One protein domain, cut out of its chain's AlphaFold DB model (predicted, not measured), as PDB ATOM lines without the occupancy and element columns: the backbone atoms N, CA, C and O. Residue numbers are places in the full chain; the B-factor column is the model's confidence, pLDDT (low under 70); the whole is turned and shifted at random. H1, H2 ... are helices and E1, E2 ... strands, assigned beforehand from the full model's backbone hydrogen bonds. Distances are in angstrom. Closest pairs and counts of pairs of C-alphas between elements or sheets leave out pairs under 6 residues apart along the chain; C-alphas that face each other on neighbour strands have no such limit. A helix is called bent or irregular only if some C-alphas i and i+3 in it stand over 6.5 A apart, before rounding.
ATOM      1  N   VAL A   5     -42.495   1.301  27.161       89.00
ATOM      2  CA  VAL A   5     -42.124   0.524  28.344       89.00
ATOM      3  C   VAL A   5     -42.958  -0.742  28.332       89.00
ATOM      4  O   VAL A   5     -44.181  -0.675  28.437       89.00
ATOM      5  N   ARG A   6     -42.289  -1.887  28.225       90.56
ATOM      6  CA  ARG A   6     -42.930  -3.193  28.332       90.56
ATOM      7  C   ARG A   6     -42.765  -3.719  29.747       90.56
ATOM      8  O   ARG A   6     -41.644  -3.853  30.232       90.56
ATOM      9  N   HIS A   7     -43.874  -4.034  30.397       87.56
ATOM     10  CA  HIS A   7     -43.898  -4.695  31.696       87.56
ATOM     11  C   HIS A   7     -44.454  -6.106  31.533       87.56
ATOM     12  O   HIS A   7     -45.460  -6.293  30.850       87.56
ATOM     13  N   ARG A   8     -43.817  -7.088  32.175       88.69
ATOM     14  CA  ARG A   8     -44.326  -8.455  32.274       88.69
ATOM     15  C   ARG A   8     -44.542  -8.803  33.740       88.69
ATOM     16  O   ARG A   8     -43.599  -8.721  34.521       88.69
ATOM     17  N   ASP A   9     -45.765  -9.176  34.092       83.44
ATOM     18  CA  ASP A   9     -46.106  -9.571  35.456       83.44
ATOM     19  C   ASP A   9     -45.723 -11.034  35.753       83.44
ATOM     20  O   ASP A   9     -45.311 -11.795  34.871       83.44
ATOM     21  N   SER A  10     -45.864 -11.444  37.015       81.75
ATOM     22  CA  SER A  10     -45.560 -12.811  37.458       81.75
ATOM     23  C   SER A  10     -46.523 -13.869  36.912       81.75
ATOM     24  O   SER A  10     -46.190 -15.047  36.934       81.75
ATOM     25  N   ALA A  11     -47.695 -13.471  36.405       86.69
ATOM     26  CA  ALA A  11     -48.615 -14.356  35.690       86.69
ATOM     27  C   ALA A  11     -48.229 -14.504  34.204       86.69
ATOM     28  O   ALA A  11     -48.937 -15.146  33.430       86.69
ATOM     29  N   GLY A  12     -47.113 -13.898  33.785       86.94
ATOM     30  CA  GLY A  12     -46.611 -13.936  32.421       86.94
ATOM     31  C   GLY A  12     -47.306 -12.962  31.472       86.94
ATOM     32  O   GLY A  12     -46.915 -12.912  30.300       86.94
ATOM     33  N   ARG A  13     -48.273 -12.167  31.947       87.19
ATOM     34  CA  ARG A  13     -48.998 -11.181  31.138       87.19
ATOM     35  C   ARG A  13     -48.088  -9.999  30.851       87.19
ATOM     36  O   ARG A  13     -47.361  -9.541  31.726       87.19
ATOM     37  N   SER A  14     -48.116  -9.520  29.611       90.12
ATOM     38  CA  SER A  14     -47.352  -8.346  29.190       90.12
ATOM     39  C   SER A  14     -48.282  -7.169  28.934       90.12
ATOM     40  O   SER A  14     -49.342  -7.351  28.343       90.12
ATOM     41  N   ALA A  15     -47.854  -5.978  29.332       87.38
ATOM     42  CA  ALA A  15     -48.485  -4.718  28.973       87.38
ATOM     43  C   ALA A  15     -47.433  -3.766  28.397       87.38
ATOM     44  O   ALA A  15     -46.310  -3.689  28.903       87.38
ATOM     45  N   ASP A  16     -47.806  -3.051  27.339       90.56
ATOM     46  CA  ASP A  16     -46.962  -2.071  26.665       90.56
ATOM     47  C   ASP A  16     -47.525  -0.669  26.883       90.56
ATOM     48  O   ASP A  16     -48.651  -0.362  26.493       90.56
ATOM     49  N   TYR A  17     -46.713   0.204  27.474       88.38
ATOM     50  CA  TYR A  17     -47.085   1.576  27.791       88.38
ATOM     51  C   TYR A  17     -46.283   2.568  26.948       88.38
ATOM     52  O   TYR A  17     -45.060   2.425  26.831       88.38
ATOM     53  N   PRO A  18     -46.903   3.632  26.409       90.56
ATOM     54  CA  PRO A  18     -46.155   4.786  25.924       90.56
ATOM     55  C   PRO A  18     -45.257   5.346  27.039       90.56
ATOM     56  O   PRO A  18     -45.728   5.608  28.146       90.56
ATOM     57  N   ALA A  19     -43.972   5.583  26.769       88.19
ATOM     58  CA  ALA A  19     -43.016   6.048  27.784       88.19
ATOM     59  C   ALA A  19     -43.405   7.404  28.404       88.19
ATOM     60  O   ALA A  19     -43.046   7.702  29.546       88.19
ATOM     61  N   CYS A  20     -44.172   8.228  27.680       87.88
ATOM     62  CA  CYS A  20     -44.714   9.488  28.189       87.88
ATOM     63  C   CYS A  20     -45.762   9.299  29.300       87.88
ATOM     64  O   CYS A  20     -45.974  10.220  30.089       87.88
ATOM     65  N   TRP A  21     -46.389   8.123  29.388       90.00
ATOM     66  CA  TRP A  21     -47.382   7.789  30.412       90.00
ATOM     67  C   TRP A  21     -46.769   7.164  31.659       90.00
ATOM     68  O   TRP A  21     -47.405   7.163  32.708       90.00
ATOM     69  N   VAL A  22     -45.551   6.636  31.551       90.88
ATOM     70  CA  VAL A  22     -44.875   5.952  32.652       90.88
ATOM     71  C   VAL A  22     -43.994   6.937  33.386       90.88
ATOM     72  O   VAL A  22     -43.182   7.599  32.749       90.88
ATOM     73  N   ARG A  23     -44.091   7.021  34.714       91.38
ATOM     74  CA  ARG A  23     -43.190   7.804  35.575       91.38
ATOM     75  C   ARG A  23     -42.656   6.945  36.710       91.38
ATOM     76  O   ARG A  23     -43.409   6.182  37.303       91.38
ATOM     77  N   LEU A  24     -41.370   7.099  37.024       92.50
ATOM     78  CA  LEU A  24     -40.805   6.510  38.231       92.50
ATOM     79  C   LEU A  24     -41.301   7.299  39.444       92.50
ATOM     80  O   LEU A  24     -41.241   8.529  39.454       92.50
ATOM     81  N   ALA A  25     -41.769   6.579  40.450       92.19
ATOM     82  CA  ALA A  25     -42.014   7.073  41.790       92.19
ATOM     83  C   ALA A  25     -41.244   6.192  42.778       92.19
ATOM     84  O   ALA A  25     -41.174   4.972  42.628       92.19
ATOM     85  N   THR A  26     -40.665   6.824  43.787       89.00
ATOM     86  CA  THR A  26     -40.018   6.153  44.911       89.00
ATOM     87  C   THR A  26     -40.834   6.453  46.157       89.00
ATOM     88  O   THR A  26     -41.033   7.621  46.486       89.00
ATOM     89  N   GLU A  27     -41.330   5.419  46.830       87.25
ATOM     90  CA  GLU A  27     -42.112   5.557  48.063       87.25
ATOM     91  C   GLU A  27     -41.414   4.838  49.215       87.25
ATOM     92  O   GLU A  27     -40.822   3.779  49.026       87.25
ATOM     93  N   GLY A  28     -41.496   5.398  50.416       80.69
ATOM     94  CA  GLY A  28     -40.879   4.835  51.610       80.69
ATOM     95  C   GLY A  28     -41.364   5.569  52.849       80.69
ATOM     96  O   GLY A  28     -41.412   6.797  52.847       80.69
ATOM     97  N   ARG A  29     -41.762   4.835  53.894       65.94
ATOM     98  CA  ARG A  29     -42.180   5.435  55.176       65.94
ATOM     99  C   ARG A  29     -41.013   5.670  56.132       65.94
ATOM    100  O   ARG A  29     -41.188   6.319  57.157       65.94
ATOM    101  N   SER A  30     -39.831   5.156  55.808       66.38
ATOM    102  CA  SER A  30     -38.617   5.332  56.598       66.38
ATOM    103  C   SER A  30     -37.378   5.243  55.710       66.38
ATOM    104  O   SER A  30     -37.446   4.747  54.588       66.38
ATOM    105  N   ALA A  31     -36.224   5.653  56.238       62.31
ATOM    106  CA  ALA A  31     -34.939   5.480  55.561       62.31
ATOM    107  C   ALA A  31     -34.580   4.004  55.288       62.31
ATOM    108  O   ALA A  31     -33.689   3.758  54.478       62.31
ATOM    109  N   ALA A  32     -35.263   3.054  55.944       69.69
ATOM    110  CA  ALA A  32     -35.093   1.610  55.781       69.69
ATOM    111  C   ALA A  32     -36.057   0.989  54.750       69.69
ATOM    112  O   ALA A  32     -35.850  -0.144  54.319       69.69
ATOM    113  N   GLU A  33     -37.094   1.716  54.327       76.88
ATOM    114  CA  GLU A  33     -38.047   1.250  53.320       76.88
ATOM    115  C   GLU A  33     -37.934   2.086  52.047       76.88
ATOM    116  O   GLU A  33     -38.217   3.279  52.043       76.88
ATOM    117  N   LEU A  34     -37.590   1.430  50.941       87.75
ATOM    118  CA  LEU A  34     -37.677   1.998  49.600       87.75
ATOM    119  C   LEU A  34     -38.484   1.047  48.716       87.75
ATOM    120  O   LEU A  34     -38.186  -0.149  48.622       87.75
ATOM    121  N   ARG A  35     -39.515   1.577  48.070       91.44
ATOM    122  CA  ARG A  35     -40.343   0.906  47.070       91.44
ATOM    123  C   ARG A  35     -40.156   1.625  45.749       91.44
ATOM    124  O   ARG A  35     -40.264   2.850  45.683       91.44
ATOM    125  N   LEU A  36     -39.870   0.857  44.705       92.69
ATOM    126  CA  LEU A  36     -39.715   1.380  43.356       92.69
ATOM    127  C   LEU A  36     -41.004   1.118  42.587       92.69
ATOM    128  O   LEU A  36     -41.420  -0.030  42.423       92.69
ATOM    129  N   LEU A  37     -41.645   2.193  42.146       93.56
ATOM    130  CA  LEU A  37     -42.961   2.154  41.534       93.56
ATOM    131  C   LEU A  37     -42.910   2.795  40.148       93.56
ATOM    132  O   LEU A  37     -42.400   3.901  39.974       93.56
ATOM    133  N   LEU A  38     -43.496   2.138  39.155       92.38
ATOM    134  CA  LEU A  38     -43.835   2.751  37.878       92.38
ATOM    135  C   LEU A  38     -45.302   3.162  37.931       92.38
ATOM    136  O   LEU A  38     -46.193   2.315  37.995       92.38
ATOM    137  N   ARG A  39     -45.553   4.470  37.922       92.12
ATOM    138  CA  ARG A  39     -46.898   5.026  37.789       92.12
ATOM    139  C   ARG A  39     -47.234   5.136  36.313       92.12
ATOM    140  O   ARG A  39     -46.550   5.844  35.574       92.12
ATOM    141  N   CYS A  40     -48.291   4.447  35.922       88.94
ATOM    142  CA  CYS A  40     -48.873   4.461  34.590       88.94
ATOM    143  C   CYS A  40     -50.296   5.033  34.684       88.94
ATOM    144  O   CYS A  40     -50.854   5.170  35.772       88.94
ATOM    145  N   ARG A  41     -50.924   5.341  33.543       83.88
ATOM    146  CA  ARG A  41     -52.319   5.821  33.519       83.88
ATOM    147  C   ARG A  41     -53.315   4.808  34.103       83.88
ATOM    148  O   ARG A  41     -54.326   5.204  34.664       83.88
ATOM    149  N   GLU A  42     -53.016   3.522  33.964       82.62
ATOM    150  CA  GLU A  42     -53.899   2.405  34.331       82.62
ATOM    151  C   GLU A  42     -53.617   1.842  35.729       82.62
ATOM    152  O   GLU A  42     -54.340   0.968  36.198       82.62
ATOM    153  N   GLY A  43     -52.570   2.320  36.408       87.25
ATOM    154  CA  GLY A  43     -52.226   1.823  37.734       87.25
ATOM    155  C   GLY A  43     -50.765   2.018  38.112       87.25
ATOM    156  O   GLY A  43     -50.032   2.815  37.520       87.25
ATOM    157  N   VAL A  44     -50.351   1.272  39.133       90.44
ATOM    158  CA  VAL A  44     -49.005   1.325  39.702       90.44
ATOM    159  C   VAL A  44     -48.388  -0.065  39.666       90.44
ATOM    160  O   VAL A  44     -49.002  -1.033  40.107       90.44
ATOM    161  N   ILE A  45     -47.167  -0.152  39.150       89.38
ATOM    162  CA  ILE A  45     -46.393  -1.389  39.083       89.38
ATOM    163  C   ILE A  45     -45.225  -1.268  40.055       89.38
ATOM    164  O   ILE A  45     -44.357  -0.416  39.879       89.38
ATOM    165  N   GLU A  46     -45.184  -2.129  41.066       91.06
ATOM    166  CA  GLU A  46     -44.029  -2.239  41.956       91.06
ATOM    167  C   GLU A  46     -42.984  -3.194  41.376       91.06
ATOM    168  O   GLU A  46     -43.307  -4.309  40.965       91.06
ATOM    169  N   PHE A  47     -41.719  -2.773  41.374       88.75
ATOM    170  CA  PHE A  47     -40.594  -3.577  40.903       88.75
ATOM    171  C   PHE A  47     -39.429  -3.552  41.899       88.75
ATOM    172  O   PHE A  47     -39.413  -2.783  42.857       88.75
ATOM    173  N   GLY A  48     -38.459  -4.448  41.700       88.94
ATOM    174  CA  GLY A  48     -37.285  -4.528  42.572       88.94
ATOM    175  C   GLY A  48     -37.597  -5.007  43.994       88.94
ATOM    176  O   GLY A  48     -36.848  -4.703  44.913       88.94
ATOM    177  N   ARG A  49     -38.694  -5.753  44.209       88.56
ATOM    178  CA  ARG A  49     -39.027  -6.332  45.530       88.56
ATOM    179  C   ARG A  49     -37.960  -7.301  46.049       88.56
ATOM    180  O   ARG A  49     -37.836  -7.457  47.255       88.56
ATOM    181  N   CYS A  50     -37.211  -7.928  45.145       89.62
ATOM    182  CA  CYS A  50     -36.085  -8.806  45.455       89.62
ATOM    183  C   CYS A  50     -34.773  -8.062  45.747       89.62
ATOM    184  O   CYS A  50     -33.810  -8.705  46.142       89.62
ATOM    185  N   LEU A  51     -34.726  -6.745  45.533       90.12
ATOM    186  CA  LEU A  51     -33.532  -5.942  45.756       90.12
ATOM    187  C   LEU A  51     -33.458  -5.487  47.216       90.12
ATOM    188  O   LEU A  51     -34.468  -5.095  47.818       90.12
ATOM    189  N   SER A  52     -32.246  -5.474  47.752       91.44
ATOM    190  CA  SER A  52     -31.902  -4.784  48.990       91.44
ATOM    191  C   SER A  52     -32.113  -3.271  48.862       91.44
ATOM    192  O   SER A  52     -32.302  -2.720  47.775       91.44
ATOM    193  N   LEU A  53     -32.099  -2.570  49.994       90.88
ATOM    194  CA  LEU A  53     -32.257  -1.118  50.021       90.88
ATOM    195  C   LEU A  53     -31.180  -0.396  49.196       90.88
ATOM    196  O   LEU A  53     -31.513   0.525  48.452       90.88
ATOM    197  N   ASP A  54     -29.923  -0.821  49.307       91.62
ATOM    198  CA  ASP A  54     -28.812  -0.195  48.589       91.62
ATOM    199  C   ASP A  54     -28.898  -0.473  47.088       91.62
ATOM    200  O   ASP A  54     -28.818   0.456  46.287       91.62
ATOM    201  N   GLU A  55     -29.231  -1.703  46.686       93.50
ATOM    202  CA  GLU A  55     -29.509  -2.006  45.277       93.50
ATOM    203  C   GLU A  55     -30.668  -1.164  44.729       93.50
ATOM    204  O   GLU A  55     -30.599  -0.661  43.609       93.50
ATOM    205  N   LYS A  56     -31.735  -0.949  45.509       92.31
ATOM    206  CA  LYS A  56     -32.839  -0.075  45.083       92.31
ATOM    207  C   LYS A  56     -32.392   1.374  44.899       92.31
ATOM    208  O   LYS A  56     -32.882   2.029  43.976       92.31
ATOM    209  N   ARG A  57     -31.493   1.876  45.753       90.94
ATOM    210  CA  ARG A  57     -30.923   3.231  45.646       90.94
ATOM    211  C   ARG A  57     -30.078   3.390  44.387       90.94
ATOM    212  O   ARG A  57     -30.197   4.421  43.734       90.94
ATOM    213  N   GLU A  58     -29.321   2.364  44.011       93.38
ATOM    214  CA  GLU A  58     -28.529   2.343  42.774       93.38
ATOM    215  C   GLU A  58     -29.404   2.192  41.518       93.38
ATOM    216  O   GLU A  58     -29.199   2.858  40.503       93.38
ATOM    217  N   VAL A  59     -30.441   1.351  41.573       92.62
ATOM    218  CA  VAL A  59     -31.314   1.073  40.420       92.62
ATOM    219  C   VAL A  59     -32.255   2.237  40.102       92.62
ATOM    220  O   VAL A  59     -32.520   2.509  38.928       92.62
ATOM    221  N   ALA A  60     -32.762   2.951  41.112       91.88
ATOM    222  CA  ALA A  60     -33.694   4.065  40.917       91.88
ATOM    223  C   ALA A  60     -33.212   5.121  39.892       91.88
ATOM    224  O   ALA A  60     -33.953   5.392  38.938       91.88
ATOM    225  N   PRO A  61     -31.998   5.703  40.000       92.69
ATOM    226  CA  PRO A  61     -31.511   6.682  39.029       92.69
ATOM    227  C   PRO A  61     -31.278   6.082  37.634       92.69
ATOM    228  O   PRO A  61     -31.498   6.773  36.637       92.69
ATOM    229  N   LEU A  62     -30.897   4.803  37.528       94.38
ATOM    230  CA  LEU A  62     -30.739   4.125  36.235       94.38
ATOM    231  C   LEU A  62     -32.077   4.032  35.493       94.38
ATOM    232  O   LEU A  62     -32.174   4.405  34.323       94.38
ATOM    233  N   VAL A  63     -33.130   3.613  36.197       92.69
ATOM    234  CA  VAL A  63     -34.485   3.535  35.637       92.69
ATOM    235  C   VAL A  63     -35.019   4.929  35.303       92.69
ATOM    236  O   VAL A  63     -35.619   5.117  34.244       92.69
ATOM    237  N   ALA A  64     -34.768   5.930  36.152       91.69
ATOM    238  CA  ALA A  64     -35.168   7.311  35.887       91.69
ATOM    239  C   ALA A  64     -34.557   7.846  34.580       91.69
ATOM    240  O   ALA A  64     -35.277   8.414  33.753       91.69
ATOM    241  N   ARG A  65     -33.254   7.617  34.368       93.00
ATOM    242  CA  ARG A  65     -32.542   8.008  33.142       93.00
ATOM    243  C   ARG A  65     -33.061   7.269  31.916       93.00
ATOM    244  O   ARG A  65     -33.314   7.903  30.896       93.00
ATOM    245  N   ALA A  66     -33.278   5.958  32.019       91.50
ATOM    246  CA  ALA A  66     -33.834   5.167  30.923       91.50
ATOM    247  C   ALA A  66     -35.230   5.667  30.510       91.50
ATOM    248  O   ALA A  66     -35.520   5.807  29.322       91.50
ATOM    249  N   LEU A  67     -36.081   6.010  31.484       91.00
ATOM    250  CA  LEU A  67     -37.399   6.587  31.220       91.00
ATOM    251  C   LEU A  67     -37.319   7.990  30.607       91.00
ATOM    252  O   LEU A  67     -38.145   8.312  29.758       91.00
ATOM    253  N   ALA A  68     -36.369   8.830  31.025       89.88
ATOM    254  CA  ALA A  68     -36.158  10.147  30.419       89.88
ATOM    255  C   ALA A  68     -35.757  10.016  28.941       89.88
ATOM    256  O   ALA A  68     -36.467  10.532  28.073       89.88
ATOM    257  N   ALA A  69     -34.746   9.186  28.662       89.94
ATOM    258  CA  ALA A  69     -34.277   8.910  27.310       89.94
ATOM    259  C   ALA A  69     -35.395   8.345  26.417       89.94
ATOM    260  O   ALA A  69     -35.589   8.799  25.290       89.94
ATOM    261  N   ALA A  70     -36.209   7.417  26.935       88.19
ATOM    262  CA  ALA A  70     -37.349   6.858  26.205       88.19
ATOM    263  C   ALA A  70     -38.442   7.899  25.881       88.19
ATOM    264  O   ALA A  70     -39.194   7.730  24.919       88.19
ATOM    265  N   ARG A  71     -38.546   8.981  26.663       87.06
ATOM    266  CA  ARG A  71     -39.448  10.111  26.379       87.06
ATOM    267  C   ARG A  71     -38.847  11.134  25.411       87.06
ATOM    268  O   ARG A  71     -39.575  12.033  24.998       87.06
ATOM    269  N   GLY A  72     -37.570  11.008  25.050       80.06
ATOM    270  CA  GLY A  72     -36.859  11.984  24.224       80.06
ATOM    271  C   GLY A  72     -36.470  13.257  24.982       80.06
ATOM    272  O   GLY A  72     -36.467  14.330  24.386       80.06
TER     273      GLY A  72
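This is residues 5 to 72 of the 73 residues of the protein "Putative membrane protein" of Sphingobium sp. B1D3A (UniProt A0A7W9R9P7). A small twisted sheet of three strands, E3, E4 and E5, has one long helix, H1, packed along one of its faces, and a separate two-stranded hairpin, E1 and E2, is set crosswise at one end of the sheet. The other face of the sheet bears no named helix, and H1 covers E3 and E4 rather than E5. The printed part has 68 residues, with five named strands followed by one named helix along the chain; the larger sheet has the order E3, E4, E5, antiparallel throughout, and the class is mixed, helices and strands. The whole is compact, with a radius of gyration of the C-alphas of 12.2 A and spans of 32 by 31 by 17 A.

E3, residues 23 to 27, E4, residues 35 to 40, and E5, residues 43 to 47, form a meander, each strand the antiparallel neighbour of the one before. E3 and E4 are a hairpin with directions 147 degrees apart; N 25 and O 37 are 2.8 A apart, within hydrogen-bond range. E4 and E5 are a hairpin at 146 degrees, with N 38 and O 45 within hydrogen-bond range at 2.8 A. The sheet is only just strongly twisted, its C-alphas lying up to 4.5 A off the best plane. H1, residues 53 to 71, is on this sheet at a height of 9.1 A, making two layers, a helix on one face of a sheet. It lies over E3 and E4 and runs along the strands, at 7 degrees to E4 on the local plane. The closest C-alphas of E3 and H1 are those of Leu 24 and Ala 64, 6.2 A apart; those of E4 and H1 are Leu 36 and Ala 60, 7.0 A apart. In H1, 13 of 15 O i to N i+4 pairs are within hydrogen-bond range. E1, residues 5 to 8, and E2, residues 14 to 18, are an antiparallel hairpin at 164 degrees, with N 5 and O 17 within hydrogen-bond range at 2.8 A. The closest C-alphas of E2 and E4 are those of Tyr 17 and Cys 40, 7.6 A apart. E2 and H1 are apart.

E4 measures 15.5 A from C-alpha 35 at (-40.343, 0.906, 47.070) to C-alpha 40; E3 measures 12.7 A and E5 13.2 A. H1 measures 27.1 A and ends with C-alpha 71 at (-39.448, 10.111, 26.379). It is neither bent nor irregular, but only just: C-alphas 58 and 61 are 6.5 A apart. E1 begins with C-alpha 5 at (-42.124, 0.524, 28.344) and measures 10.0 A; E2 measures 13.6 A.

The two C-alphas farthest apart are those of Ala 32 and Gly 72, at 33.3 A. The printed part has no cut and no long link. The mean pLDDT of the printed part is 87.9; residues 29 to 32 are under 70.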